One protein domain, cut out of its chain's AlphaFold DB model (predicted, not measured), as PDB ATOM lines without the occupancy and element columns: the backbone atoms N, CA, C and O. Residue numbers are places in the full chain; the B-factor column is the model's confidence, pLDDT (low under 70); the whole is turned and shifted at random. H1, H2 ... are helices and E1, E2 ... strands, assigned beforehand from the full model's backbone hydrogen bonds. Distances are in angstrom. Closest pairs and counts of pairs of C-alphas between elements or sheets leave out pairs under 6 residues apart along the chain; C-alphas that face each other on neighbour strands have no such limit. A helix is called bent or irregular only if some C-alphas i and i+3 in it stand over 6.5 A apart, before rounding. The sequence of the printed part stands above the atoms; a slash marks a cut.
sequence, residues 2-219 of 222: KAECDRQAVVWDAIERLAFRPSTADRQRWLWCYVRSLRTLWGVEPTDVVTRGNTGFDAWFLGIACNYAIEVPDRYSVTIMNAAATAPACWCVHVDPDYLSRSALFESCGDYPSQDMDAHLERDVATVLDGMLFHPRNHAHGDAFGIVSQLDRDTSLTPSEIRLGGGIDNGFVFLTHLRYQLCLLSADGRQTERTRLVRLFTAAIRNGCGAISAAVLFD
ATOM      1  N   LYS A   2     133.741  97.788 137.629       80.44
ATOM      2  CA  LYS A   2     132.731  97.759 138.718       80.44
ATOM      3  C   LYS A   2     131.307  98.129 138.267       80.44
ATOM      4  O   LYS A   2     130.413  97.307 138.374       80.44
ATOM      5  N   ALA A   3     131.138  99.308 137.665       86.44
ATOM      6  CA  ALA A   3     129.831  99.764 137.180       86.44
ATOM      7  C   ALA A   3     129.213  98.836 136.113       86.44
ATOM      8  O   ALA A   3     128.001  98.719 136.025       86.44
ATOM      9  N   GLU A   4     130.039  98.162 135.313       92.25
ATOM     10  CA  GLU A   4     129.577  97.196 134.309       92.25
ATOM     11  C   GLU A   4     129.074  95.907 134.969       92.25
ATOM     12  O   GLU A   4     127.973  95.459 134.662       92.25
ATOM     13  N   CYS A   5     129.822  95.364 135.934       92.06
ATOM     14  CA  CYS A   5     129.391  94.207 136.715       92.06
ATOM     15  C   CYS A   5     128.108  94.497 137.511       92.06
ATOM     16  O   CYS A   5     127.236  93.637 137.569       92.06
ATOM     17  N   ASP A   6     127.960  95.702 138.075       93.19
ATOM     18  CA  ASP A   6     126.741  96.109 138.787       93.19
ATOM     19  C   ASP A   6     125.524  96.105 137.840       93.19
ATOM     20  O   ASP A   6     124.479  95.532 138.159       93.19
ATOM     21  N   ARG A   7     125.663  96.665 136.629       95.56
ATOM     22  CA  ARG A   7     124.594  96.631 135.615       95.56
ATOM     23  C   ARG A   7     124.251  95.213 135.174       95.56
ATOM     24  O   ARG A   7     123.075  94.866 135.090       95.56
ATOM     25  N   GLN A   8     125.259  94.383 134.922       97.00
ATOM     26  CA  GLN A   8     125.068  92.991 134.512       97.00
ATOM     27  C   GLN A   8     124.413  92.150 135.618       97.00
ATOM     28  O   GLN A   8     123.579  91.300 135.309       97.00
ATOM     29  N   ALA A   9     124.703  92.422 136.896       96.25
ATOM     30  CA  ALA A   9     124.010  91.809 138.031       96.25
ATOM     31  C   ALA A   9     122.512  92.142 138.038       96.25
ATOM     32  O   ALA A   9     121.674  91.247 138.163       96.25
ATOM     33  N   VAL A  10     122.166  93.417 137.831       96.81
ATOM     34  CA  VAL A  10     120.764  93.854 137.722       96.81
ATOM     35  C   VAL A  10     120.064  93.183 136.539       96.81
ATOM     36  O   VAL A  10     118.937  92.708 136.678       96.81
ATOM     37  N   VAL A  11     120.727  93.090 135.383       97.94
ATOM     38  CA  VAL A  11     120.179  92.412 134.198       97.94
ATOM     39  C   VAL A  11     119.956  90.919 134.455       97.94
ATOM     40  O   VAL A  11     118.902  90.400 134.087       97.94
ATOM     41  N   TRP A  12     120.896  90.234 135.110       97.56
ATOM     42  CA  TRP A  12     120.762  88.818 135.468       97.56
ATOM     43  C   TRP A  12     119.513  88.567 136.314       97.56
ATOM     44  O   TRP A  12     118.666  87.743 135.953       97.56
ATOM     45  N   ASP A  13     119.354  89.322 137.399       96.44
ATOM     46  CA  ASP A  13     118.205  89.175 138.291       96.44
ATOM     47  C   ASP A  13     116.890  89.600 137.625       96.44
ATOM     48  O   ASP A  13     115.848  88.967 137.841       96.44
ATOM     49  N   ALA A  14     116.920  90.619 136.759       97.56
ATOM     50  CA  ALA A  14     115.761  91.013 135.969       97.56
ATOM     51  C   ALA A  14     115.313  89.892 135.022       97.56
ATOM     52  O   ALA A  14     114.126  89.573 134.986       97.56
ATOM     53  N   ILE A  15     116.238  89.251 134.302       98.19
ATOM     54  CA  ILE A  15     115.941  88.132 133.397       98.19
ATOM     55  C   ILE A  15     115.333  86.951 134.167       98.19
ATOM     56  O   ILE A  15     114.297  86.416 133.756       98.19
ATOM     57  N   GLU A  16     115.913  86.579 135.315       97.31
ATOM     58  CA  GLU A  16     115.358  85.519 136.163       97.31
ATOM     59  C   GLU A  16     113.929  85.837 136.608       97.31
ATOM     60  O   GLU A  16     113.035  85.000 136.470       97.31
ATOM     61  N   ARG A  17     113.694  87.054 137.110       96.88
ATOM     62  CA  ARG A  17     112.371  87.500 137.563       96.88
ATOM     63  C   ARG A  17     111.349  87.536 136.428       96.88
ATOM     64  O   ARG A  17     110.211  87.127 136.636       96.88
ATOM     65  N   LEU A  18     111.747  88.012 135.250       97.88
ATOM     66  CA  LEU A  18     110.861  88.175 134.100       97.88
ATOM     67  C   LEU A  18     110.364  86.836 133.547       97.88
ATOM     68  O   LEU A  18     109.200  86.750 133.165       97.88
ATOM     69  N   ALA A  19     111.225  85.818 133.465       97.75
ATOM     70  CA  ALA A  19     110.946  84.622 132.662       97.75
ATOM     71  C   ALA A  19     111.173  83.281 133.378       97.75
ATOM     72  O   ALA A  19     110.610  82.266 132.958       97.75
ATOM     73  N   PHE A  20     111.974  83.253 134.445       97.94
ATOM     74  CA  PHE A  20     112.484  82.016 135.051       97.94
ATOM     75  C   PHE A  20     112.141  81.876 136.538       97.94
ATOM     76  O   PHE A  20     112.729  81.069 137.255       97.94
ATOM     77  N   ARG A  21     111.157  82.647 137.007       97.00
ATOM     78  CA  ARG A  21     110.530  82.499 138.327       97.00
ATOM     79  C   ARG A  21     109.001  82.467 138.194       97.00
ATOM     80  O   ARG A  21     108.324  83.310 138.782       97.00
ATOM     81  N   PRO A  22     108.433  81.532 137.404       96.62
ATOM     82  CA  PRO A  22     106.988  81.450 137.243       96.62
ATOM     83  C   PRO A  22     106.298  81.224 138.593       96.62
ATOM     84  O   PRO A  22     106.775  80.462 139.448       96.62
ATOM     85  N   SER A  23     105.140  81.866 138.758       94.94
ATOM     86  CA  SER A  23     104.262  81.639 139.903       94.94
ATOM     87  C   SER A  23     103.877  80.158 139.984       94.94
ATOM     88  O   SER A  23     103.866  79.461 138.970       94.94
ATOM     89  N   THR A  24     103.512  79.657 141.168       93.38
ATOM     90  CA  THR A  24     103.075  78.258 141.330       93.38
ATOM     91  C   THR A  24     101.942  77.882 140.365       93.38
ATOM     92  O   THR A  24     101.947  76.773 139.835       93.38
ATOM     93  N   ALA A  25     101.022  78.813 140.086       93.69
ATOM     94  CA  ALA A  25      99.920  78.608 139.146       93.69
ATOM     95  C   ALA A  25     100.389  78.510 137.681       93.69
ATOM     96  O   ALA A  25      99.795  77.778 136.892       93.69
ATOM     97  N   ASP A  26     101.481  79.190 137.322       95.38
ATOM     98  CA  ASP A  26     101.984  79.255 135.946       95.38
ATOM     99  C   ASP A  26     103.023  78.180 135.609       95.38
ATOM    100  O   ASP A  26     103.315  77.968 134.431       95.38
ATOM    101  N   ARG A  27     103.576  77.466 136.599       95.69
ATOM    102  CA  ARG A  27     104.645  76.463 136.381       95.69
ATOM    103  C   ARG A  27     104.267  75.406 135.352       95.69
ATOM    104  O   ARG A  27     105.051  75.118 134.453       95.69
ATOM    105  N   GLN A  28     103.059  74.854 135.450       95.56
ATOM    106  CA  GLN A  28     102.604  73.824 134.512       95.56
ATOM    107  C   GLN A  28     102.466  74.365 133.090       95.56
ATOM    108  O   GLN A  28     102.843  73.693 132.130       95.56
ATOM    109  N   ARG A  29     101.990  75.604 132.947       96.06
ATOM    110  CA  ARG A  29     101.928  76.276 131.649       96.06
ATOM    111  C   ARG A  29     103.326  76.547 131.100       96.06
ATOM    112  O   ARG A  29     103.551  76.346 129.911       96.06
ATOM    113  N   TRP A  30     104.262  76.964 131.951       97.94
ATOM    114  CA  TRP A  30     105.650  77.198 131.565       97.94
ATOM    115  C   TRP A  30     106.298  75.923 131.020       97.94
ATOM    116  O   TRP A  30     106.817  75.937 129.905       97.94
ATOM    117  N   LEU A  31     106.191  74.810 131.754       97.56
ATOM    118  CA  LEU A  31     106.739  73.508 131.349       97.56
ATOM    119  C   LEU A  31     106.093  72.992 130.060       97.56
ATOM    120  O   LEU A  31     106.773  72.463 129.182       97.56
ATOM    121  N   TRP A  32     104.790  73.215 129.911       95.94
ATOM    122  CA  TRP A  32     104.069  72.859 128.697       95.94
ATOM    123  C   TRP A  32     104.538  73.665 127.478       95.94
ATOM    124  O   TRP A  32     104.708  73.114 126.389       95.94
ATOM    125  N   CYS A  33     104.788  74.967 127.642       97.25
ATOM    126  CA  CYS A  33     105.360  75.784 126.573       97.25
ATOM    127  C   CYS A  33     106.790  75.333 126.240       97.25
ATOM    128  O   CYS A  33     107.119  75.146 125.069       97.25
ATOM    129  N   TYR A  34     107.608  75.085 127.263       97.50
ATOM    130  CA  TYR A  34     108.965  74.576 127.104       97.50
ATOM    131  C   TYR A  34     108.992  73.316 126.234       97.50
ATOM    132  O   TYR A  34     109.614  73.312 125.171       97.50
ATOM    133  N   VAL A  35     108.248  72.276 126.624       94.75
ATOM    134  CA  VAL A  35     108.304  70.980 125.941       94.75
ATOM    135  C   VAL A  35     107.786  71.056 124.499       94.75
ATOM    136  O   VAL A  35     108.338  70.423 123.599       94.75
ATOM    137  N   ARG A  36     106.773  71.892 124.234       92.69
ATOM    138  CA  ARG A  36     106.249  72.106 122.875       92.69
ATOM    139  C   ARG A  36     107.228  72.835 121.964       92.69
ATOM    140  O   ARG A  36     107.200  72.606 120.758       92.69
ATOM    141  N   SER A  37     108.064  73.693 122.535       94.69
ATOM    142  CA  SER A  37     109.002  74.525 121.786       94.69
ATOM    143  C   SER A  37     110.292  73.812 121.375       94.69
ATOM    144  O   SER A  37     111.026  74.358 120.554       94.69
ATOM    145  N   LEU A  38     110.572  72.621 121.927       94.44
ATOM    146  CA  LEU A  38     111.773  71.838 121.607       94.44
ATOM    147  C   LEU A  38     111.839  71.536 120.110       94.44
ATOM    148  O   LEU A  38     112.790  71.921 119.442       94.44
ATOM    149  N   ARG A  39     110.772  70.938 119.568       90.25
ATOM    150  CA  ARG A  39     110.710  70.528 118.158       90.25
ATOM    151  C   ARG A  39     110.861  71.703 117.199       90.25
ATOM    152  O   ARG A  39     111.623  71.626 116.247       90.25
ATOM    153  N   THR A  40     110.160  72.800 117.485       90.06
ATOM    154  CA  THR A  40     110.196  74.011 116.660       90.06
ATOM    155  C   THR A  40     111.589  74.622 116.621       90.06
ATOM    156  O   THR A  40     112.043  74.987 115.545       90.06
ATOM    157  N   LEU A  41     112.276  74.715 117.765       91.88
ATOM    158  CA  LEU A  41     113.637  75.249 117.779       91.88
ATOM    159  C   LEU A  41     114.623  74.302 117.096       91.88
ATOM    160  O   LEU A  41     115.484  74.763 116.356       91.88
ATOM    161  N   TRP A  42     114.522  73.002 117.372       90.50
ATOM    162  CA  TRP A  42     115.467  72.011 116.858       90.50
ATOM    163  C   TRP A  42     115.253  71.693 115.378       90.50
ATOM    164  O   TRP A  42     116.137  71.101 114.773       90.50
ATOM    165  N   GLY A  43     114.118  72.090 114.792       87.88
ATOM    166  CA  GLY A  43     113.799  71.809 113.392       87.88
ATOM    167  C   GLY A  43     113.597  70.317 113.123       87.88
ATOM    168  O   GLY A  43     113.978  69.837 112.063       87.88
ATOM    169  N   VAL A  44     113.048  69.590 114.100       86.88
ATOM    170  CA  VAL A  44     112.891  68.128 114.068       86.88
ATOM    171  C   VAL A  44     111.439  67.700 113.930       86.88
ATOM    172  O   VAL A  44     110.517  68.401 114.366       86.88
ATOM    173  N   GLU A  45     111.246  66.501 113.392       86.81
ATOM    174  CA  GLU A  45     109.932  65.897 113.248       86.81
ATOM    175  C   GLU A  45     109.411  65.362 114.595       86.81
ATOM    176  O   GLU A  45     110.176  65.092 115.530       86.81
ATOM    177  N   PRO A  46     108.087  65.166 114.746       85.06
ATOM    178  CA  PRO A  46     107.508  64.606 115.966       85.06
ATOM    179  C   PRO A  46     108.069  63.240 116.379       85.06
ATOM    180  O   PRO A  46     107.997  62.897 117.555       85.06
ATOM    181  N   THR A  47     108.594  62.459 115.437       87.38
ATOM    182  CA  THR A  47     109.192  61.142 115.695       87.38
ATOM    183  C   THR A  47     110.588  61.221 116.299       87.38
ATOM    184  O   THR A  47     110.995  60.290 116.986       87.38
ATOM    185  N   ASP A  48     111.303  62.328 116.092       88.19
ATOM    186  CA  ASP A  48     112.675  62.498 116.579       88.19
ATOM    187  C   ASP A  48     112.708  62.871 118.065       88.19
ATOM    188  O   ASP A  48     113.688  62.597 118.765       88.19
ATOM    189  N   VAL A  49     111.625  63.499 118.547       91.25
ATOM    190  CA  VAL A  49     111.455  63.931 119.937       91.25
ATOM    191  C   VAL A  49     110.100  63.506 120.479       91.25
ATOM    192  O   VAL A  49     109.072  64.130 120.204       91.25
ATOM    193  N   VAL A  50     110.117  62.496 121.344       93.25
ATOM    194  CA  VAL A  50     108.926  62.019 122.050       93.25
ATOM    195  C   VAL A  50     108.839  62.715 123.400       93.25
ATOM    196  O   VAL A  50     109.713  62.570 124.248       93.25
ATOM    197  N   THR A  51     107.783  63.489 123.624       92.06
ATOM    198  CA  THR A  51     107.593  64.229 124.876       92.06
ATOM    199  C   THR A  51     106.782  63.403 125.875       92.06
ATOM    200  O   THR A  51     105.786  62.774 125.522       92.06
ATOM    201  N   ARG A  52     107.181  63.413 127.151       92.25
ATOM    202  CA  ARG A  52     106.490  62.709 128.248       92.25
ATOM    203  C   ARG A  52     105.638  63.679 129.067       92.25
ATOM    204  O   ARG A  52     105.754  63.768 130.285       92.25
ATOM    205  N   GLY A  53     104.813  64.475 128.391       90.50
ATOM    206  CA  GLY A  53     104.103  65.586 129.029       90.50
ATOM    207  C   GLY A  53     105.078  66.639 129.571       90.50
ATOM    208  O   GLY A  53     105.992  67.051 128.864       90.50
ATOM    209  N   ASN A  54     104.889  67.061 130.824       93.00
ATOM    210  CA  ASN A  54     105.683  68.113 131.476       93.00
ATOM    211  C   ASN A  54     106.810  67.565 132.371       93.00
ATOM    212  O   ASN A  54     107.218  68.244 133.309       93.00
ATOM    213  N   THR A  55     107.268  66.330 132.149       94.56
ATOM    214  CA  THR A  55     108.282  65.684 133.006       94.56
ATOM    215  C   THR A  55     109.530  65.240 132.254       94.56
ATOM    216  O   THR A  55     110.482  64.772 132.875       94.56
ATOM    217  N   GLY A  56     109.558  65.360 130.924       95.38
ATOM    218  CA  GLY A  56     110.698  64.891 130.149       95.38
ATOM    219  C   GLY A  56     110.452  64.773 128.652       95.38
ATOM    220  O   GLY A  56     109.355  65.029 128.150       95.38
ATOM    221  N   PHE A  57     111.497  64.355 127.950       95.19
ATOM    222  CA  PHE A  57     111.474  64.021 126.530       95.19
ATOM    223  C   PHE A  57     112.546  62.975 126.202       95.19
ATOM    224  O   PHE A  57     113.539  62.857 126.918       95.19
ATOM    225  N   ASP A  58     112.361  62.268 125.096       93.44
ATOM    226  CA  ASP A  58     113.353  61.392 124.478       93.44
ATOM    227  C   ASP A  58     113.727  61.969 123.120       93.44
ATOM    228  O   ASP A  58     112.853  62.144 122.275       93.44
ATOM    229  N   ALA A  59     115.005  62.283 122.922       91.06
ATOM    230  CA  ALA A  59     115.545  62.796 121.669       91.06
ATOM    231  C   ALA A  59     116.383  61.693 121.016       91.06
ATOM    232  O   ALA A  59     117.558  61.501 121.340       91.06
ATOM    233  N   TRP A  60     115.755  60.944 120.112       87.25
ATOM    234  CA  TRP A  60     116.316  59.719 119.535       87.25
ATOM    235  C   TRP A  60     117.546  60.017 118.686       87.25
ATOM    236  O   TRP A  60     118.553  59.323 118.786       87.25
ATOM    237  N   PHE A  61     117.498  61.122 117.943       83.75
ATOM    238  CA  PHE A  61     118.616  61.597 117.135       83.75
ATOM    239  C   PHE A  61     119.864  61.977 117.942       83.75
ATOM    240  O   PHE A  61     120.949  62.038 117.370       83.75
ATOM    241  N   LEU A  62     119.713  62.227 119.247       84.94
ATOM    242  CA  LEU A  62     120.805  62.503 120.185       84.94
ATOM    243  C   LEU A  62     121.175  61.282 121.040       84.94
ATOM    244  O   LEU A  62     122.139  61.330 121.805       84.94
ATOM    245  N   GLY A  63     120.378  60.211 120.975       86.00
ATOM    246  CA  GLY A  63     120.510  59.048 121.847       86.00
ATOM    247  C   GLY A  63     120.241  59.339 123.329       86.00
ATOM    248  O   GLY A  63     120.755  58.612 124.181       86.00
ATOM    249  N   ILE A  64     119.465  60.383 123.660       88.69
ATOM    250  CA  ILE A  64     119.227  60.794 125.054       88.69
ATOM    251  C   ILE A  64     117.763  60.708 125.486       88.69
ATOM    252  O   ILE A  64     116.842  61.011 124.728       88.69
ATOM    253  N   ALA A  65     117.577  60.399 126.765       91.94
ATOM    254  CA  ALA A  65     116.342  60.569 127.514       91.94
ATOM    255  C   ALA A  65     116.563  61.617 128.611       91.94
ATOM    256  O   ALA A  65     117.449  61.477 129.452       91.94
ATOM    257  N   CYS A  66     115.751  62.667 128.619       94.00
ATOM    258  CA  CYS A  66     115.772  63.710 129.636       94.00
ATOM    259  C   CYS A  66     114.528  63.596 130.519       94.00
ATOM    260  O   CYS A  66     113.400  63.538 130.019       94.00
ATOM    261  N   ASN A  67     114.729  63.577 131.832       95.81
ATOM    262  CA  ASN A  67     113.674  63.656 132.837       95.81
ATOM    263  C   ASN A  67     113.943  64.843 133.748       95.81
ATOM    264  O   ASN A  67     115.090  65.086 134.118       95.81
ATOM    265  N   TYR A  68     112.899  65.563 134.135       96.25
ATOM    266  CA  TYR A  68     113.025  66.706 135.022       96.25
ATOM    267  C   TYR A  68     111.838  66.840 135.970       96.25
ATOM    268  O   TYR A  68     110.691  66.553 135.625       96.25
ATOM    269  N   ALA A  69     112.129  67.332 137.170       96.38
ATOM    270  CA  ALA A  69     111.148  67.738 138.162       96.38
ATOM    271  C   ALA A  69     111.604  69.061 138.780       96.38
ATOM    272  O   ALA A  69     112.700  69.146 139.327       96.38
ATOM    273  N   ILE A  70     110.774  70.101 138.682       96.12
ATOM    274  CA  ILE A  70     111.056  71.419 139.261       96.12
ATOM    275  C   ILE A  70     110.002  71.705 140.323       96.12
ATOM    276  O   ILE A  70     108.832  71.918 139.996       96.12
ATOM    277  N   GLU A  71     110.410  71.726 141.590       93.62
ATOM    278  CA  GLU A  71     109.517  72.108 142.683       93.62
ATOM    279  C   GLU A  71     109.469  73.626 142.824       93.62
ATOM    280  O   GLU A  71     108.393  74.219 142.806       93.62
ATOM    281  N   VAL A  72     110.638  74.258 142.905       94.25
ATOM    282  CA  VAL A  72     110.876  75.710 142.900       94.25
ATOM    283  C   VAL A  72     112.166  75.978 142.107       94.25
ATOM    284  O   VAL A  72     112.877  75.017 141.815       94.25
ATOM    285  N   PRO A  73     112.473  77.229 141.705       95.25
ATOM    286  CA  PRO A  73     113.637  77.507 140.860       95.25
ATOM    287  C   PRO A  73     114.941  76.862 141.357       95.25
ATOM    288  O   PRO A  73     115.623  76.210 140.580       95.25
ATOM    289  N   ASP A  74     115.232  76.951 142.649       95.06
ATOM    290  CA  ASP A  74     116.451  76.463 143.308       95.06
ATOM    291  C   ASP A  74     116.349  75.024 143.856       95.06
ATOM    292  O   ASP A  74     117.307  74.500 144.421       95.06
ATOM    293  N   ARG A  75     115.202  74.349 143.683       96.00
ATOM    294  CA  ARG A  75     114.996  72.951 144.094       96.00
ATOM    295  C   ARG A  75     114.387  72.154 142.957       96.00
ATOM    296  O   ARG A  75     113.166  72.123 142.758       96.00
ATOM    297  N   TYR A  76     115.264  71.500 142.211       96.31
ATOM    298  CA  TYR A  76     114.895  70.729 141.042       96.31
ATOM    299  C   TYR A  76     115.853  69.559 140.817       96.31
ATOM    300  O   TYR A  76     116.953  69.512 141.365       96.31
ATOM    301  N   SER A  77     115.431  68.616 139.984       95.75
ATOM    302  CA  SER A  77     116.278  67.551 139.465       95.75
ATOM    303  C   SER A  77     116.123  67.469 137.952       95.75
ATOM    304  O   SER A  77     115.016  67.563 137.420       95.75
ATOM    305  N   VAL A  78     117.244  67.299 137.251       94.38
ATOM    306  CA  VAL A  78     117.264  66.926 135.835       94.38
ATOM    307  C   VAL A  78     118.199  65.743 135.675       94.38
ATOM    308  O   VAL A  78     119.326  65.760 136.156       94.38
ATOM    309  N   THR A  79     117.716  64.704 135.009       91.69
ATOM    310  CA  THR A  79     118.494  63.518 134.667       91.69
ATOM    311  C   THR A  79     118.546  63.397 133.158       91.69
ATOM    312  O   THR A  79     117.504  63.299 132.512       91.69
ATOM    313  N   ILE A  80     119.755  63.387 132.607       89.38
ATOM    314  CA  ILE A  80     120.010  63.110 131.194       89.38
ATOM    315  C   ILE A  80     120.643  61.723 131.134       89.38
ATOM    316  O   ILE A  80     121.733  61.510 131.661       89.38
ATOM    317  N   MET A  81     119.929  60.772 130.547       87.19
ATOM    318  CA  MET A  81     120.382  59.401 130.346       87.19
ATOM    319  C   MET A  81     120.735  59.212 128.880       87.19
ATOM    320  O   MET A  81     119.995  59.647 128.003       87.19
ATOM    321  N   ASN A  82     121.840  58.531 128.620       81.44
ATOM    322  CA  ASN A  82     122.238  58.139 127.279       81.44
ATOM    323  C   ASN A  82     121.900  56.661 127.075       81.44
ATOM    324  O   ASN A  82     122.359  55.814 127.842       81.44
ATOM    325  N   ALA A  83     121.102  56.356 126.051       69.50
ATOM    326  CA  ALA A  83     120.629  55.000 125.779       69.50
ATOM    327  C   ALA A  83     121.761  54.022 125.412       69.50
ATOM    328  O   ALA A  83     121.609  52.814 125.589       69.50
ATOM    329  N   ALA A  84     122.892  54.533 124.919       68.75
ATOM    330  CA  ALA A  84     124.052  53.742 124.515       68.75
ATOM    331  C   ALA A  84     125.171  53.703 125.572       68.75
ATOM    332  O   ALA A  84     126.160  52.992 125.384       68.75
ATOM    333  N   ALA A  85     125.051  54.450 126.677       68.19
ATOM    334  CA  ALA A  85     126.109  54.513 127.677       68.19
ATOM    335  C   ALA A  85     126.186  53.210 128.486       68.19
ATOM    336  O   ALA A  85     125.289  52.864 129.250       68.19
ATOM    337  N   THR A  86     127.301  52.498 128.337       63.28
ATOM    338  CA  THR A  86     127.621  51.273 129.087       63.28
ATOM    339  C   THR A  86     128.426  51.543 130.361       63.28
ATOM    340  O   THR A  86     128.641  50.633 131.159       63.28
ATOM    341  N   ALA A  87     128.859  52.790 130.569       59.56
ATOM    342  CA  ALA A  87     129.638  53.238 131.716       59.56
ATOM    343  C   ALA A  87     129.106  54.582 132.252       59.56
ATOM    344  O   ALA A  87     128.455  55.320 131.508       59.56
ATOM    345  N   PRO A  88     129.380  54.927 133.527       62.75
ATOM    346  CA  PRO A  88     129.045  56.236 134.076       62.75
ATOM    347  C   PRO A  88     129.690  57.356 133.251       62.75
ATOM    348  O   PRO A  88     130.889  57.303 132.972       62.75
ATOM    349  N   ALA A  89     128.913  58.377 132.882       66.69
ATOM    350  CA  ALA A  89     129.449  59.562 132.221       66.69
ATOM    351  C   ALA A  89     130.411  60.296 133.170       66.69
ATOM    352  O   ALA A  89     130.050  60.614 134.306       66.69
ATOM    353  N   CYS A  90     131.633  60.562 132.711       66.50
ATOM    354  CA  CYS A  90     132.576  61.405 133.436       66.50
ATOM    355  C   CYS A  90     132.334  62.861 133.038       66.50
ATOM    356  O   CYS A  90     132.377  63.193 131.856       66.50
ATOM    357  N   TRP A  91     132.088  63.736 134.013       74.12
ATOM    358  CA  TRP A  91     131.931  65.164 133.753       74.12
ATOM    359  C   TRP A  91     133.301  65.837 133.765       74.12
ATOM    360  O   TRP A  91     133.887  66.055 134.825       74.12
ATOM    361  N   CYS A  92     133.793  66.208 132.588       80.38
ATOM    362  CA  CYS A  92     134.914  67.132 132.472       80.38
ATOM    363  C   CYS A  92     134.361  68.557 132.466       80.38
ATOM    364  O   CYS A  92     133.723  68.965 131.499       80.38
ATOM    365  N   VAL A  93     134.574  69.298 133.554       87.25
ATOM    366  CA  VAL A  93     134.144  70.698 133.653       87.25
ATOM    367  C   VAL A  93     135.263  71.605 133.160       87.25
ATOM    368  O   VAL A  93     136.378  71.570 133.678       87.25
ATOM    369  N   HIS A  94     134.950  72.426 132.169       89.81
ATOM    370  CA  HIS A  94     135.784  73.500 131.657       89.81
ATOM    371  C   HIS A  94     135.372  74.831 132.292       89.81
ATOM    372  O   HIS A  94     134.201  75.042 132.619       89.81
ATOM    373  N   VAL A  95     136.354  75.717 132.474       92.06
ATOM    374  CA  VAL A  95     136.167  77.074 132.999       92.06
ATOM    375  C   VAL A  95     136.696  78.058 131.964       92.06
ATOM    376  O   VAL A  95     137.908  78.236 131.857       92.06
ATOM    377  N   ASP A  96     135.794  78.721 131.244       91.81
ATOM    378  CA  ASP A  96     136.151  79.732 130.247       91.81
ATOM    379  C   ASP A  96     136.056  81.138 130.863       91.81
ATOM    380  O   ASP A  96     134.953  81.664 131.041       91.81
ATOM    381  N   PRO A  97     137.188  81.778 131.220       90.19
ATOM    382  CA  PRO A  97     137.192  83.010 132.009       90.19
ATOM    383  C   PRO A  97     136.590  84.219 131.286       90.19
ATOM    384  O   PRO A  97     136.190  85.167 131.965       90.19
ATOM    385  N   ASP A  98     136.501  84.159 129.957       92.06
ATOM    386  CA  ASP A  98     135.938  85.202 129.094       92.06
ATOM    387  C   ASP A  98     134.410  85.303 129.197       92.06
ATOM    388  O   ASP A  98     133.817  86.289 128.755       92.06
ATOM    389  N   TYR A  99     133.767  84.307 129.812       91.81
ATOM    390  CA  TYR A  99     132.324  84.263 129.986       91.81
ATOM    391  C   TYR A  99     131.907  84.502 131.434       91.81
ATOM    392  O   TYR A  99     132.617  84.232 132.414       91.81
ATOM    393  N   LEU A 100     130.692  85.030 131.553       90.69
ATOM    394  CA  LEU A 100     130.094  85.399 132.820       90.69
ATOM    395  C   LEU A 100     129.525  84.193 133.568       90.69
ATOM    396  O   LEU A 100     129.060  83.210 132.994       90.69
ATOM    397  N   SER A 101     129.549  84.309 134.891       91.38
ATOM    398  CA  SER A 101     128.837  83.438 135.823       91.38
ATOM    399  C   SER A 101     128.192  84.318 136.878       91.38
ATOM    400  O   SER A 101     128.748  85.370 137.201       91.38
ATOM    401  N   ARG A 102     127.071  83.878 137.458       89.12
ATOM    402  CA  ARG A 102     126.409  84.622 138.536       89.12
ATOM    403  C   ARG A 102     127.365  84.932 139.691       89.12
ATOM    404  O   ARG A 102     127.394  86.052 140.173       89.12
ATOM    405  N   SER A 103     128.207  83.972 140.073       86.38
ATOM    406  CA  SER A 103     129.199  84.129 141.147       86.38
ATOM    407  C   SER A 103     130.310  85.142 140.851       86.38
ATOM    408  O   SER A 103     131.028  85.533 141.764       86.38
ATOM    409  N   ALA A 104     130.502  85.531 139.586       83.75
ATOM    410  CA  ALA A 104     131.476  86.553 139.196       83.75
ATOM    411  C   ALA A 104     130.883  87.976 139.201       83.75
ATOM    412  O   ALA A 104     131.615  88.937 138.970       83.75
ATOM    413  N   LEU A 105     129.574  88.107 139.433       86.38
ATOM    414  CA  LEU A 105     128.873  89.381 139.522       86.38
ATOM    415  C   LEU A 105     128.762  89.841 140.980       86.38
ATOM    416  O   LEU A 105     128.825  89.037 141.911       86.38
ATOM    417  N   PHE A 106     128.592  91.149 141.171       82.38
ATOM    418  CA  PHE A 106     128.188  91.693 142.467       82.38
ATOM    419  C   PHE A 106     126.727  91.330 142.764       82.38
ATOM    420  O   PHE A 106     125.982  90.920 141.873       82.38
ATOM    421  N   GLU A 107     126.306  91.494 144.018       82.88
ATOM    422  CA  GLU A 107     124.880  91.453 144.341       82.88
ATOM    423  C   GLU A 107     124.155  92.556 143.568       82.88
ATOM    424  O   GLU A 107     124.622  93.700 143.510       82.88
ATOM    425  N   SER A 108     123.019  92.219 142.953       81.56
ATOM    426  CA  SER A 108     122.209  93.235 142.295       81.56
ATOM    427  C   SER A 108     121.689  94.221 143.343       81.56
ATOM    428  O   SER A 108     121.226  93.844 144.422       81.56
ATOM    429  N   CYS A 109     121.788  95.511 143.041       77.12
ATOM    430  CA  CYS A 109     121.314  96.559 143.931       77.12
ATOM    431  C   CYS A 109     120.546  97.605 143.128       77.12
ATOM    432  O   CYS A 109     121.132  98.373 142.369       77.12
ATOM    433  N   GLY A 110     119.233  97.658 143.350       85.06
ATOM    434  CA  GLY A 110     118.353  98.644 142.729       85.06
ATOM    435  C   GLY A 110     118.029  98.359 141.262       85.06
ATOM    436  O   GLY A 110     118.087  97.220 140.795       85.06
ATOM    437  N   ASP A 111     117.633  99.418 140.560       89.56
ATOM    438  CA  ASP A 111     117.212  99.368 139.163       89.56
ATOM    439  C   ASP A 111     118.377  99.610 138.200       89.56
ATOM    440  O   ASP A 111     119.413 100.181 138.552       89.56
ATOM    441  N   TYR A 112     118.184  99.208 136.943       93.94
ATOM    442  CA  TYR A 112     119.158  99.476 135.895       93.94
ATOM    443  C   TYR A 112     119.271 101.001 135.687       93.94
ATOM    444  O   TYR A 112     118.236 101.653 135.513       93.94
ATOM    445  N   PRO A 113     120.481 101.595 135.681       93.38
ATOM    446  CA  PRO A 113     120.632 103.046 135.607       93.38
ATOM    447  C   PRO A 113     120.028 103.612 134.316       93.38
ATOM    448  O   PRO A 113     120.436 103.240 133.214       93.38
ATOM    449  N   SER A 114     119.063 104.526 134.436       93.19
ATOM    450  CA  SER A 114     118.315 105.051 133.284       93.19
ATOM    451  C   SER A 114     119.211 105.764 132.270       93.19
ATOM    452  O   SER A 114     118.986 105.641 131.068       93.19
ATOM    453  N   GLN A 115     120.270 106.433 132.733       93.56
ATOM    454  CA  GLN A 115     121.258 107.090 131.877       93.56
ATOM    455  C   GLN A 115     122.085 106.115 131.020       93.56
ATOM    456  O   GLN A 115     122.600 106.510 129.976       93.56
ATOM    457  N   ASP A 116     122.178 104.846 131.426       95.12
ATOM    458  CA  ASP A 116     122.951 103.807 130.736       95.12
ATOM    459  C   ASP A 116     122.057 102.923 129.841       95.12
ATOM    460  O   ASP A 116     122.545 102.032 129.139       95.12
ATOM    461  N   MET A 117     120.735 103.136 129.868       95.38
ATOM    462  CA  MET A 117     119.733 102.271 129.235       95.38
ATOM    463  C   MET A 117     119.896 102.196 127.713       95.38
ATOM    464  O   MET A 117     119.877 101.111 127.129       95.38
ATOM    465  N   ASP A 118     120.074 103.342 127.060       95.19
ATOM    466  CA  ASP A 118     120.173 103.406 125.599       95.19
ATOM    467  C   ASP A 118     121.559 102.993 125.094       95.19
ATOM    468  O   ASP A 118     121.677 102.412 124.018       95.19
ATOM    469  N   ALA A 119     122.605 103.244 125.886       95.69
ATOM    470  CA  ALA A 119     123.989 102.996 125.494       95.69
ATOM    471  C   ALA A 119     124.469 101.562 125.779       95.69
ATOM    472  O   ALA A 119     125.347 101.059 125.074       95.69
ATOM    473  N   HIS A 120     123.951 100.916 126.831       97.56
ATOM    474  CA  HIS A 120     124.563  99.697 127.374       97.56
ATOM    475  C   HIS A 120     123.617  98.503 127.513       97.56
ATOM    476  O   HIS A 120     124.099  97.374 127.444       97.56
ATOM    477  N   LEU A 121     122.297  98.707 127.633       98.19
ATOM    478  CA  LEU A 121     121.381  97.625 128.020       98.19
ATOM    479  C   LEU A 121     121.442  96.414 127.083       98.19
ATOM    480  O   LEU A 121     121.531  95.288 127.556       98.19
ATOM    481  N   GLU A 122     121.389  96.627 125.768       98.50
ATOM    482  CA  GLU A 122     121.376  95.517 124.803       98.50
ATOM    483  C   GLU A 122     122.650  94.668 124.898       98.50
ATOM    484  O   GLU A 122     122.588  93.437 124.871       98.50
ATOM    485  N   ARG A 123     123.803  95.326 125.077       98.19
ATOM    486  CA  ARG A 123     125.084  94.651 125.286       98.19
ATOM    487  C   ARG A 123     125.080  93.882 126.603       98.19
ATOM    488  O   ARG A 123     125.434  92.709 126.595       98.19
ATOM    489  N   ASP A 124     124.656  94.507 127.698       98.19
ATOM    490  CA  ASP A 124     124.629  93.863 129.015       98.19
ATOM    491  C   ASP A 124     123.668  92.656 129.025       98.19
ATOM    492  O   ASP A 124     124.018  91.596 129.543       98.19
ATOM    493  N   VAL A 125     122.510  92.748 128.357       98.62
ATOM    494  CA  VAL A 125     121.585  91.621 128.128       98.62
ATOM    495  C   VAL A 125     122.238  90.508 127.316       98.62
ATOM    496  O   VAL A 125     122.133  89.343 127.698       98.62
ATOM    497  N   ALA A 126     122.921  90.834 126.218       98.44
ATOM    498  CA  ALA A 126     123.613  89.834 125.408       98.44
ATOM    499  C   ALA A 126     124.695  89.100 126.210       98.44
ATOM    500  O   ALA A 126     124.736  87.871 126.188       98.44
ATOM    501  N   THR A 127     125.512  89.834 126.964       97.50
ATOM    502  CA  THR A 127     126.581  89.260 127.786       97.50
ATOM    503  C   THR A 127     126.031  88.402 128.933       97.50
ATOM    504  O   THR A 127     126.560  87.326 129.220       97.50
ATOM    505  N   VAL A 128     124.938  88.821 129.575       97.69
ATOM    506  CA  VAL A 128     124.283  88.008 130.610       97.69
ATOM    507  C   VAL A 128     123.687  86.731 130.019       97.69
ATOM    508  O   VAL A 128     123.897  85.654 130.573       97.69
ATOM    509  N   LEU A 129     122.985  86.811 128.884       98.06
ATOM    510  CA  LEU A 129     122.422  85.624 128.233       98.06
ATOM    511  C   LEU A 129     123.507  84.664 127.728       98.06
ATOM    512  O   LEU A 129     123.284  83.453 127.734       98.06
ATOM    513  N   ASP A 130     124.684  85.172 127.355       96.38
ATOM    514  CA  ASP A 130     125.853  84.337 127.080       96.38
ATOM    515  C   ASP A 130     126.224  83.481 128.281       96.38
ATOM    516  O   ASP A 130     126.179  82.254 128.189       96.38
ATOM    517  N   GLY A 131     126.502  84.108 129.425       95.44
ATOM    518  CA  GLY A 131     126.860  83.380 130.643       95.44
ATOM    519  C   GLY A 131     125.728  82.507 131.199       95.44
ATOM    520  O   GLY A 131     125.983  81.521 131.888       95.44
ATOM    521  N   MET A 132     124.474  82.850 130.903       96.25
ATOM    522  CA  MET A 132     123.299  82.154 131.424       96.25
ATOM    523  C   MET A 132     122.880  80.949 130.567       96.25
ATOM    524  O   MET A 132     122.557  79.897 131.118       96.25
ATOM    525  N   LEU A 133     122.851  81.092 129.237       96.25
ATOM    526  CA  LEU A 133     122.214  80.133 128.323       96.25
ATOM    527  C   LEU A 133     123.142  79.619 127.218       96.25
ATOM    528  O   LEU A 133     123.066  78.438 126.870       96.25
ATOM    529  N   PHE A 134     123.981  80.475 126.631       95.06
ATOM    530  CA  PHE A 134     124.628  80.161 125.348       95.06
ATOM    531  C   PHE A 134     126.063  79.648 125.490       95.06
ATOM    532  O   PHE A 134     126.445  78.700 124.806       95.06
ATOM    533  N   HIS A 135     126.840  80.243 126.390       94.88
ATOM    534  CA  HIS A 135     128.220  79.871 126.684       94.88
ATOM    535  C   HIS A 135     128.519  80.141 128.168       94.88
ATOM    536  O   HIS A 135     129.183  81.114 128.520       94.88
ATOM    537  N   PRO A 136     127.986  79.301 129.067       94.12
ATOM    538  CA  PRO A 136     128.228  79.451 130.495       94.12
ATOM    539  C   PRO A 136     129.711  79.277 130.829       94.12
ATOM    540  O   PRO A 136     130.369  78.386 130.296       94.12
ATOM    541  N   ARG A 137     130.227  80.100 131.750       94.50
ATOM    542  CA  ARG A 137     131.630  80.052 132.202       94.50
ATOM    543  C   ARG A 137     132.078  78.649 132.603       94.50
ATOM    544  O   ARG A 137     133.120  78.194 132.156       94.50
ATOM    545  N   ASN A 138     131.294  77.990 133.455       92.69
ATOM    546  CA  ASN A 138     131.557  76.633 133.915       92.69
ATOM    547  C   ASN A 138     130.646  75.684 133.137       92.69
ATOM    548  O   ASN A 138     129.423  75.807 133.242       92.69
ATOM    549  N   HIS A 139     131.207  74.759 132.364       93.56
ATOM    550  CA  HIS A 139     130.407  73.814 131.586       93.56
ATOM    551  C   HIS A 139     131.133  72.514 131.287       93.56
ATOM    552  O   HIS A 139     132.354  72.469 131.242       93.56
ATOM    553  N   ALA A 140     130.363  71.461 131.042       90.88
ATOM    554  CA  ALA A 140     130.849  70.221 130.461       90.88
ATOM    555  C   ALA A 140     130.439  70.127 128.988       90.88
ATOM    556  O   ALA A 140     129.363  70.592 128.607       90.88
ATOM    557  N   HIS A 141     131.291  69.522 128.166       89.19
ATOM    558  CA  HIS A 141     130.992  69.297 126.755       89.19
ATOM    559  C   HIS A 141     130.102  68.064 126.555       89.19
ATOM    560  O   HIS A 141     130.161  67.116 127.337       89.19
ATOM    561  N   GLY A 142     129.232  68.079 125.540       82.88
ATOM    562  CA  GLY A 142     128.234  67.020 125.320       82.88
ATOM    563  C   GLY A 142     128.817  65.659 124.922       82.88
ATOM    564  O   GLY A 142     128.217  64.623 125.206       82.88
ATOM    565  N   ASP A 143     130.003  65.637 124.325       78.81
ATOM    566  CA  ASP A 143     130.759  64.415 124.031       78.81
ATOM    567  C   ASP A 143     131.147  63.640 125.303       78.81
ATOM    568  O   ASP A 143     131.079  62.410 125.315       78.81
ATOM    569  N   ALA A 144     131.430  64.332 126.410       77.00
ATOM    570  CA  ALA A 144     131.670  63.717 127.718       77.00
ATOM    571  C   ALA A 144     130.424  62.996 128.286       77.00
ATOM    572  O   ALA A 144     130.541  62.097 129.120       77.00
ATOM    573  N   PHE A 145     129.228  63.329 127.785       73.38
ATOM    574  CA  PHE A 145     127.968  62.629 128.079       73.38
ATOM    575  C   PHE A 145     127.680  61.473 127.114       73.38
ATOM    576  O   PHE A 145     126.638  60.815 127.208       73.38
ATOM    577  N   GLY A 146     128.576  61.237 126.154       72.88
ATOM    578  CA  GLY A 146     128.364  60.309 125.053       72.88
ATOM    579  C   GLY A 146     127.225  60.732 124.125       72.88
ATOM    580  O   GLY A 146     126.681  59.871 123.433       72.88
ATOM    581  N   ILE A 147     126.817  62.010 124.130       77.75
ATOM    582  CA  ILE A 147     125.802  62.498 123.192       77.75
ATOM    583  C   ILE A 147     126.353  62.288 121.787       77.75
ATOM    584  O   ILE A 147     127.430  62.773 121.445       77.75
ATOM    585  N   VAL A 148     125.601  61.553 120.978       71.12
ATOM    586  CA  VAL A 148     125.932  61.279 119.583       71.12
ATOM    587  C   VAL A 148     124.858  61.906 118.715       71.12
ATOM    588  O   VAL A 148     123.677  61.685 118.955       71.12
ATOM    589  N   SER A 149     125.248  62.686 117.708       69.50
ATOM    590  CA  SER A 149     124.301  63.136 116.686       69.50
ATOM    591  C   SER A 149     124.196  62.055 115.616       69.50
ATOM    592  O   SER A 149     125.184  61.744 114.952       69.50
ATOM    593  N   GLN A 150     123.018  61.446 115.486       66.38
ATOM    594  CA  GLN A 150     122.739  60.403 114.491       66.38
ATOM    595  C   GLN A 150     122.097  60.955 113.211       66.38
ATOM    596  O   GLN A 150     122.032  60.247 112.207       66.38
ATOM    597  N   LEU A 151     121.639  62.211 113.230       58.41
ATOM    598  CA  LEU A 151     121.119  62.899 112.050       58.41
ATOM    599  C   LEU A 151     122.281  63.498 111.250       58.41
ATOM    600  O   LEU A 151     122.659  64.632 111.481       58.41
ATOM    601  N   ASP A 152     122.806  62.685 110.335       52.12
ATOM    602  CA  ASP A 152     123.507  63.012 109.083       52.12
ATOM    603  C   ASP A 152     124.747  63.941 109.065       52.12
ATOM    604  O   ASP A 152     124.988  64.802 109.903       52.12
ATOM    605  N   ARG A 153     125.562  63.741 108.025       52.00
ATOM    606  CA  ARG A 153     126.909  64.307 107.798       52.00
ATOM    607  C   ARG A 153     126.977  65.833 107.595       52.00
ATOM    608  O   ARG A 153     128.078  66.348 107.417       52.00
ATOM    609  N   ASP A 154     125.841  66.527 107.661       55.62
ATOM    610  CA  ASP A 154     125.695  67.960 107.374       55.62
ATOM    611  C   ASP A 154     125.346  68.803 108.619       55.62
ATOM    612  O   ASP A 154     125.077  70.003 108.509       55.62
ATOM    613  N   THR A 155     125.369  68.224 109.828       59.16
ATOM    614  CA  THR A 155     125.291  69.037 111.049       59.16
ATOM    615  C   THR A 155     126.516  69.939 111.139       59.16
ATOM    616  O   THR A 155     127.647  69.461 111.206       59.16
ATOM    617  N   SER A 156     126.293  71.250 111.203       60.47
ATOM    618  CA  SER A 156     127.365  72.231 111.428       60.47
ATOM    619  C   SER A 156     127.927  72.197 112.851       60.47
ATOM    620  O   SER A 156     128.963  72.811 113.087       60.47
ATOM    621  N   LEU A 157     127.253  71.502 113.778       66.81
ATOM    622  CA  LEU A 157     127.614  71.440 115.189       66.81
ATOM    623  C   LEU A 157     127.909  70.008 115.640       66.81
ATOM    624  O   LEU A 157     127.125  69.084 115.431       66.81
ATOM    625  N   THR A 158     129.032  69.853 116.320       76.06
ATOM    626  CA  THR A 158     129.510  68.615 116.931       76.06
ATOM    627  C   THR A 158     129.063  68.513 118.396       76.06
ATOM    628  O   THR A 158     128.818  69.532 119.047       76.06
ATOM    629  N   PRO A 159     128.981  67.304 118.982       78.25
ATOM    630  CA  PRO A 159     128.676  67.149 120.408       78.25
ATOM    631  C   PRO A 159     129.632  67.896 121.351       78.25
ATOM    632  O   PRO A 159     129.218  68.297 122.438       78.25
ATOM    633  N   SER A 160     130.878  68.147 120.937       80.75
ATOM    634  CA  SER A 160     131.833  68.964 121.695       80.75
ATOM    635  C   SER A 160     131.489  70.459 121.686       80.75
ATOM    636  O   SER A 160     132.047  71.225 122.460       80.75
ATOM    637  N   GLU A 161     130.535  70.920 120.878       84.50
ATOM    638  CA  GLU A 161     130.053  72.307 120.910       84.50
ATOM    639  C   GLU A 161     128.841  72.504 121.826       84.50
ATOM    640  O   GLU A 161     128.469  73.648 122.117       84.50
ATOM    641  N   ILE A 162     128.251  71.412 122.318       88.19
ATOM    642  CA  ILE A 162     127.256  71.438 123.393       88.19
ATOM    643  C   ILE A 162     127.974  71.808 124.680       88.19
ATOM    644  O   ILE A 162     129.007  71.228 125.002       88.19
ATOM    645  N   ARG A 163     127.401  72.736 125.441       91.25
ATOM    646  CA  ARG A 163     127.909  73.153 126.748       91.25
ATOM    647  C   ARG A 163     126.812  72.961 127.770       91.25
ATOM    648  O   ARG A 163     125.785  73.611 127.662       91.25
ATOM    649  N   LEU A 164     127.018  72.093 128.749       90.88
ATOM    650  CA  LEU A 164     126.073  71.836 129.830       90.88
ATOM    651  C   LEU A 164     126.614  72.436 131.127       90.88
ATOM    652  O   LEU A 164     127.629  71.985 131.651       90.88
ATOM    653  N   GLY A 165     125.944  73.467 131.636       88.75
ATOM    654  CA  GLY A 165     126.343  74.136 132.882       88.75
ATOM    655  C   GLY A 165     125.662  75.477 133.162       88.75
ATOM    656  O   GLY A 165     125.857  76.061 134.226       88.75
ATOM    657  N   GLY A 166     124.844  75.977 132.235       89.06
ATOM    658  CA  GLY A 166     124.111  77.228 132.394       89.06
ATOM    659  C   GLY A 166     122.885  77.056 133.284       89.06
ATOM    660  O   GLY A 166     122.134  76.094 133.136       89.06
ATOM    661  N   GLY A 167     122.667  77.999 134.202       86.25
ATOM    662  CA  GLY A 167     121.457  78.038 135.025       86.25
ATOM    663  C   GLY A 167     121.356  76.965 136.107       86.25
ATOM    664  O   GLY A 167     120.242  76.663 136.511       86.25
ATOM    665  N   ILE A 168     122.471  76.395 136.583       89.69
ATOM    666  CA  ILE A 168     122.472  75.345 137.628       89.69
ATOM    667  C   ILE A 168     121.728  75.775 138.911       89.69
ATOM    668  O   ILE A 168     121.150  74.945 139.602       89.69
ATOM    669  N   ASP A 169     121.674  77.074 139.207       92.75
ATOM    670  CA  ASP A 169     120.973  77.593 140.389       92.75
ATOM    671  C   ASP A 169     119.465  77.823 140.153       92.75
ATOM    672  O   ASP A 169     118.744  78.248 141.054       92.75
ATOM    673  N   ASN A 170     118.971  77.600 138.927       97.19
ATOM    674  CA  ASN A 170     117.574  77.813 138.561       97.19
ATOM    675  C   ASN A 170     117.100  76.806 137.499       97.19
ATOM    676  O   ASN A 170     117.380  76.961 136.311       97.19
ATOM    677  N   GLY A 171     116.265  75.842 137.891       97.38
ATOM    678  CA  GLY A 171     115.761  74.783 137.014       97.38
ATOM    679  C   GLY A 171     115.061  75.274 135.743       97.38
ATOM    680  O   GLY A 171     115.167  74.633 134.700       97.38
ATOM    681  N   PHE A 172     114.393  76.431 135.772       98.19
ATOM    682  CA  PHE A 172     113.758  77.004 134.577       98.19
ATOM    683  C   PHE A 172     114.790  77.589 133.603       98.19
ATOM    684  O   PHE A 172     114.654  77.442 132.383       98.19
ATOM    685  N   VAL A 173     115.852  78.208 134.135       98.12
ATOM    686  CA  VAL A 173     117.001  78.641 133.328       98.12
ATOM    687  C   VAL A 173     117.703  77.413 132.762       98.12
ATOM    688  O   VAL A 173     117.921  77.356 131.555       98.12
ATOM    689  N   PHE A 174     117.971  76.405 133.597       97.44
ATOM    690  CA  PHE A 174     118.645  75.173 133.195       97.44
ATOM    691  C   PHE A 174     117.912  74.460 132.053       97.44
ATOM    692  O   PHE A 174     118.524  74.116 131.045       97.44
ATOM    693  N   LEU A 175     116.587  74.297 132.141       97.81
ATOM    694  CA  LEU A 175     115.810  73.711 131.045       97.81
ATOM    695  C   LEU A 175     115.899  74.549 129.764       97.81
ATOM    696  O   LEU A 175     116.093  73.994 128.682       97.81
ATOM    697  N   THR A 176     115.803  75.876 129.868       97.88
ATOM    698  CA  THR A 176     115.921  76.779 128.708       97.88
ATOM    699  C   THR A 176     117.310  76.706 128.071       97.88
ATOM    700  O   THR A 176     117.422  76.661 126.846       97.88
ATOM    701  N   HIS A 177     118.351  76.609 128.896       97.00
ATOM    702  CA  HIS A 177     119.720  76.341 128.481       97.00
ATOM    703  C   HIS A 177     119.815  75.004 127.730       97.00
ATOM    704  O   HIS A 177     120.289  74.995 126.597       97.00
ATOM    705  N   LEU A 178     119.263  73.907 128.267       95.44
ATOM    706  CA  LEU A 178     119.221  72.615 127.565       95.44
ATOM    707  C   LEU A 178     118.518  72.711 126.209       95.44
ATOM    708  O   LEU A 178     119.017  72.184 125.218       95.44
ATOM    709  N   ARG A 179     117.382  73.414 126.137       95.50
ATOM    710  CA  ARG A 179     116.668  73.624 124.869       95.50
ATOM    711  C   ARG A 179     117.557  74.306 123.831       95.50
ATOM    712  O   ARG A 179     117.508  73.919 122.670       95.50
ATOM    713  N   TYR A 180     118.357  75.293 124.226       95.38
ATOM    714  CA  TYR A 180     119.284  75.953 123.310       95.38
ATOM    715  C   TYR A 180     120.458  75.046 122.911       95.38
ATOM    716  O   TYR A 180     120.761  74.913 121.730       95.38
ATOM    717  N   GLN A 181     121.107  74.408 123.888       92.94
ATOM    718  CA  GLN A 181     122.348  73.651 123.685       92.94
ATOM    719  C   GLN A 181     122.148  72.364 122.889       92.94
ATOM    720  O   GLN A 181     123.024  71.969 122.129       92.94
ATOM    721  N   LEU A 182     120.981  71.733 123.026       90.88
ATOM    722  CA  LEU A 182     120.627  70.519 122.290       90.88
ATOM    723  C   LEU A 182     120.070  70.812 120.882       90.88
ATOM    724  O   LEU A 182     119.737  69.886 120.146       90.88
ATOM    725  N   CYS A 183     119.999  72.087 120.478       89.12
ATOM    726  CA  CYS A 183     119.697  72.484 119.104       89.12
ATOM    727  C   CYS A 183     120.939  72.308 118.210       89.12
ATOM    728  O   CYS A 183     121.662  73.266 117.932       89.12
ATOM    729  N   LEU A 184     121.208  71.067 117.795       76.75
ATOM    730  CA  LEU A 184     122.391  70.715 116.991       76.75
ATOM    731  C   LEU A 184     122.194  70.839 115.480       76.75
ATOM    732  O   LEU A 184     123.167  70.912 114.734       76.75
ATOM    733  N   LEU A 185     120.946  70.861 115.016       71.75
ATOM    734  CA  LEU A 185     120.645  70.765 113.587       71.75
ATOM    735  C   LEU A 185     120.722  72.110 112.855       71.75
ATOM    736  O   LEU A 185     120.673  72.142 111.630       71.75
ATOM    737  N   SER A 186     120.839  73.231 113.576       76.50
ATOM    738  CA  SER A 186     120.880  74.553 112.951       76.50
ATOM    739  C   SER A 186     121.657  75.581 113.777       76.50
ATOM    740  O   SER A 186     121.143  76.149 114.745       76.50
ATOM    741  N   ALA A 187     122.887  75.882 113.347       83.06
ATOM    742  CA  ALA A 187     123.640  77.031 113.849       83.06
ATOM    743  C   ALA A 187     122.866  78.350 113.633       83.06
ATOM    744  O   ALA A 187     122.791  79.180 114.541       83.06
ATOM    745  N   ASP A 188     122.199  78.497 112.486       86.69
ATOM    746  CA  ASP A 188     121.347  79.651 112.173       86.69
ATOM    747  C   ASP A 188     120.125  79.746 113.095       86.69
ATOM    748  O   ASP A 188     119.769  80.836 113.554       86.69
ATOM    749  N   GLY A 189     119.499  78.612 113.419       88.31
ATOM    750  CA  GLY A 189     118.400  78.526 114.379       88.31
ATOM    751  C   GLY A 189     118.840  78.963 115.776       88.31
ATOM    752  O   GLY A 189     118.181  79.792 116.408       88.31
ATOM    753  N   ARG A 190     120.015  78.505 116.227       90.88
ATOM    754  CA  ARG A 190     120.649  78.979 117.466       90.88
ATOM    755  C   ARG A 190     120.948  80.477 117.435       90.88
ATOM    756  O   ARG A 190     120.705  81.168 118.427       90.88
ATOM    757  N   GLN A 191     121.467  81.005 116.332       93.00
ATOM    758  CA  GLN A 191     121.801  82.427 116.232       93.00
ATOM    759  C   GLN A 191     120.548  83.314 116.178       93.00
ATOM    760  O   GLN A 191     120.504  84.388 116.790       93.00
ATOM    761  N   THR A 192     119.500  82.846 115.503       94.12
ATOM    762  CA  THR A 192     118.195  83.510 115.442       94.12
ATOM    763  C   THR A 192     117.543  83.533 116.821       94.12
ATOM    764  O   THR A 192     117.104  84.591 117.271       94.12
ATOM    765  N   GLU A 193     117.553  82.410 117.541       96.06
ATOM    766  CA  GLU A 193     117.001  82.331 118.894       96.06
ATOM    767  C   GLU A 193     117.765  83.218 119.880       96.06
ATOM    768  O   GLU A 193     117.157  83.948 120.663       96.06
ATOM    769  N   ARG A 194     119.100  83.230 119.795       97.25
ATOM    770  CA  ARG A 194     119.945  84.154 120.560       97.25
ATOM    771  C   ARG A 194     119.529  85.604 120.321       97.25
ATOM    772  O   ARG A 194     119.260  86.334 121.273       97.25
ATOM    773  N   THR A 195     119.434  86.009 119.056       98.00
ATOM    774  CA  THR A 195     119.062  87.378 118.666       98.00
ATOM    775  C   THR A 195     117.663  87.741 119.168       98.00
ATOM    776  O   THR A 195     117.443  88.842 119.680       98.00
ATOM    777  N   ARG A 196     116.711  86.805 119.070       98.00
ATOM    778  CA  ARG A 196     115.340  86.982 119.559       98.00
ATOM    779  C   ARG A 196     115.309  87.190 121.072       98.00
ATOM    780  O   ARG A 196     114.656  88.126 121.525       98.00
ATOM    781  N   LEU A 197     116.015  86.362 121.842       98.56
ATOM    782  CA  LEU A 197     116.058  86.468 123.304       98.56
ATOM    783  C   LEU A 197     116.712  87.774 123.763       98.56
ATOM    784  O   LEU A 197     116.159  88.442 124.635       98.56
ATOM    785  N   VAL A 198     117.817  88.191 123.132       98.75
ATOM    786  CA  VAL A 198     118.453  89.491 123.417       98.75
ATOM    787  C   VAL A 198     117.457  90.629 123.211       98.75
ATOM    788  O   VAL A 198     117.254  91.445 124.111       98.75
ATOM    789  N   ARG A 199     116.768  90.655 122.064       98.56
ATOM    790  CA  ARG A 199     115.748  91.671 121.771       98.56
ATOM    791  C   ARG A 199     114.589  91.638 122.762       98.56
ATOM    792  O   ARG A 199     114.173  92.691 123.241       98.56
ATOM    793  N   LEU A 200     114.082  90.447 123.077       98.62
ATOM    794  CA  LEU A 200     112.958  90.250 123.988       98.62
ATOM    795  C   LEU A 200     113.270  90.791 125.387       98.62
ATOM    796  O   LEU A 200     112.500  91.593 125.914       98.62
ATOM    797  N   PHE A 201     114.398  90.392 125.977       98.62
ATOM    798  CA  PHE A 201     114.766  90.831 127.322       98.62
ATOM    799  C   PHE A 201     115.182  92.302 127.364       98.62
ATOM    800  O   PHE A 201     114.789  93.004 128.293       98.62
ATOM    801  N   THR A 202     115.870  92.805 126.334       98.62
ATOM    802  CA  THR A 202     116.182  94.241 126.214       98.62
ATOM    803  C   THR A 202     114.901  95.073 126.219       98.62
ATOM    804  O   THR A 202     114.776  96.016 126.998       98.62
ATOM    805  N   ALA A 203     113.912  94.703 125.399       98.25
ATOM    806  CA  ALA A 203     112.633  95.405 125.354       98.25
ATOM    807  C   ALA A 203     111.858  95.282 126.676       98.25
ATOM    808  O   ALA A 203     111.307  96.271 127.154       98.25
ATOM    809  N   ALA A 204     111.829  94.093 127.284       98.00
ATOM    810  CA  ALA A 204     111.111  93.863 128.535       98.00
ATOM    811  C   ALA A 204     111.697  94.661 129.709       98.00
ATOM    812  O   ALA A 204     110.940  95.245 130.484       98.00
ATOM    813  N   ILE A 205     113.027  94.725 129.823       97.69
ATOM    814  CA  ILE A 205     113.708  95.507 130.863       97.69
ATOM    815  C   ILE A 205     113.501  97.004 130.616       97.69
ATOM    816  O   ILE A 205     113.068  97.712 131.522       97.69
ATOM    817  N   ARG A 206     113.717  97.478 129.379       97.25
ATOM    818  CA  ARG A 206     113.539  98.893 129.014       97.25
ATOM    819  C   ARG A 206     112.125  99.399 129.300       97.25
ATOM    820  O   ARG A 206     111.960 100.517 129.775       97.25
ATOM    821  N   ASN A 207     111.114  98.579 129.025       96.19
ATOM    822  CA  ASN A 207     109.710  98.946 129.203       96.19
ATOM    823  C   ASN A 207     109.175  98.656 130.616       96.19
ATOM    824  O   ASN A 207     107.976  98.805 130.847       96.19
ATOM    825  N   GLY A 208     110.022  98.203 131.547       93.94
ATOM    826  CA  GLY A 208     109.609  97.897 132.917       93.94
ATOM    827  C   GLY A 208     108.549  96.795 133.003       93.94
ATOM    828  O   GLY A 208     107.648  96.866 133.838       93.94
ATOM    829  N   CYS A 209     108.608  95.787 132.125       93.62
ATOM    830  CA  CYS A 209     107.647  94.687 132.145       93.62
ATOM    831  C   CYS A 209     107.688  93.938 133.491       93.62
ATOM    832  O   CYS A 209     108.749  93.704 134.066       93.62
ATOM    833  N   GLY A 210     106.518  93.525 133.988       92.06
ATOM    834  CA  GLY A 210     106.428  92.748 135.229       92.06
ATOM    835  C   GLY A 210     106.815  91.276 135.054       92.06
ATOM    836  O   GLY A 210     107.447  90.700 135.934       92.06
ATOM    837  N   ALA A 211     106.444  90.682 133.915       95.75
ATOM    838  CA  ALA A 211     106.726  89.293 133.563       95.75
ATOM    839  C   ALA A 211     106.639  89.083 132.042       95.75
ATOM    840  O   ALA A 211     105.909  89.789 131.345       95.75
ATOM    841  N   ILE A 212     107.346  88.072 131.541       97.31
ATOM    842  CA  ILE A 212     107.240  87.555 130.176       97.31
ATOM    843  C   ILE A 212     106.464  86.241 130.244       97.31
ATOM    844  O   ILE A 212     106.858  85.303 130.934       97.31
ATOM    845  N   SER A 213     105.349  86.152 129.515       96.69
ATOM    846  CA  SER A 213     104.587  84.902 129.462       96.69
ATOM    847  C   SER A 213     105.409  83.782 128.816       96.69
ATOM    848  O   SER A 213     106.167  84.021 127.876       96.69
ATOM    849  N   ALA A 214     105.206  82.539 129.257       97.31
ATOM    850  CA  ALA A 214     105.928  81.395 128.705       97.31
ATOM    851  C   ALA A 214     105.718  81.220 127.187       97.31
ATOM    852  O   ALA A 214     106.637  80.821 126.479       97.31
ATOM    853  N   ALA A 215     104.538  81.571 126.666       97.00
ATOM    854  CA  ALA A 215     104.279  81.527 125.228       97.00
ATOM    855  C   ALA A 215     105.185  82.497 124.450       97.00
ATOM    856  O   ALA A 215     105.772  82.109 123.447       97.00
ATOM    857  N   VAL A 216     105.364  83.723 124.957       97.25
ATOM    858  CA  VAL A 216     106.274  84.719 124.366       97.25
ATOM    859  C   VAL A 216     107.736  84.298 124.533       97.25
ATOM    860  O   VAL A 216     108.523  84.399 123.592       97.25
ATOM    861  N   LEU A 217     108.103  83.785 125.714       98.00
ATOM    862  CA  LEU A 217     109.456  83.295 125.984       98.00
ATOM    863  C   LEU A 217     109.875  82.223 124.975       98.00
ATOM    864  O   LEU A 217     110.999  82.271 124.488       98.00
ATOM    865  N   PHE A 218     108.973  81.304 124.630       97.31
ATOM    866  CA  PHE A 218     109.259  80.155 123.769       97.31
ATOM    867  C   PHE A 218     108.791  80.306 122.313       97.31
ATOM    868  O   PHE A 218     108.795  79.317 121.583       97.31
ATOM    869  N   ASP A 219     108.404  81.518 121.901       94.88
ATOM    870  CA  ASP A 219     107.881  81.834 120.559       94.88
ATOM    871  C   ASP A 219     106.762  80.884 120.094       94.88
ATOM    872  O   ASP A 219     106.689  80.426 118.954       94.88
TER     873      ASP A 219
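What this domain is: This is residues 2 to 219 of the 222 residues of an uncharacterized protein of Lentisphaerae bacterium RIFOXYC12_FULL_60_16 (UniProt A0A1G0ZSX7). A twisted four-stranded sheet, E1 to E4, has two helices side by side over one face, H2 and H5, and beyond them three long helices, H1, H3 and H6, pack on one another at an angle. H5 lies in the middle, between the sheet and the last residues of H3, while a small two-stranded pairing, E5 with E6, lies away from that sheet. The printed part has 218 residues with seven named helices and six named strands, in the order H1 H2 E1 E2 E3 E4 E5 H3 E6 H4 H5 H6 H7; the class is mixed, helices and strands. Both sheets, E1 - E2 - E3 - E4 and E5 - E6, are antiparallel. The whole is compact, with a radius of gyration of the C-alphas of 17.1 A and spans of 54 by 38 by 32 A.

Where its parts are: Find C-alpha 2 at (132.731, 97.759, 138.718); from there H1 runs 26.2 A through residues 2 to 19. H2, residues 27 to 42, spans 22.8 A, with a kink of 29 degrees near residue 36; it is irregular, only just, with C-alphas 36 and 39 6.7 A apart. Next come E1, residues 49 to 51, E2, 56 to 59, E3, 64 to 72, 24.7 A, E4, 75 to 82, 23.5 A, and E5, 93 to 95. H3, residues 114 to 134, spans 26.9 A, with a kink of 72 degrees near residue 121; it is irregular, with C-alphas 119 and 122 8.0 A apart. Then follow E6, 138 to 141, H4, 142 to 145, H5, 171 to 181, H6, 187 to 206, 28.5 A, and H7, 214 to 217, ending at C-alpha 217 (109.456, 83.295, 125.984).

How they stand to each other: Look first at the meander E1 E2 E3 E4, each strand the antiparallel neighbour of the one before, in three hairpins: N 50 and O 58 are 2.9 A apart, N 57 and O 66 2.9 A, N 67 and O 79 2.9 A. H2 and H5 are on the same face, making two layers, helices on one face of a sheet, at heights over the sheet of 8.5 A and 10.7 A. They touch at C-alphas 38 and 179, 6.1 A, at a shallow tilt of 7 degrees. H3 touches H5 with residues 132 to 134 alone, closest at C-alphas 133 and 177, 4.5 A. H6 touches H3 at C-alphas 202 and 122, 5.5 A, a steep tilt of 38 degrees, opposite ways. H1 touches H3 at C-alphas 8 and 124, 5.6 A, a steep tilt of 67 degrees. H7 touches H2 at C-alphas 214 and 30, 5.1 A; H4 touches no helix. In E5 and E6, N 94 and O 139 are 2.8 A apart. Every O i to N i+4 pair is within hydrogen-bond range in H1, H5 and H6, against 10 of 12 in H2 and 13 of 17 in H3; H4 and H7 are too short for one.

The domain as a whole: The C-alphas farthest apart, those of Thr 86 and Gln 115, are 56.2 A apart. The printed part has no cut. The links E5 to H3 and H4 to H5 are long. Look for pLDDT under 70 at residues 83 to 90 and 149 to 157.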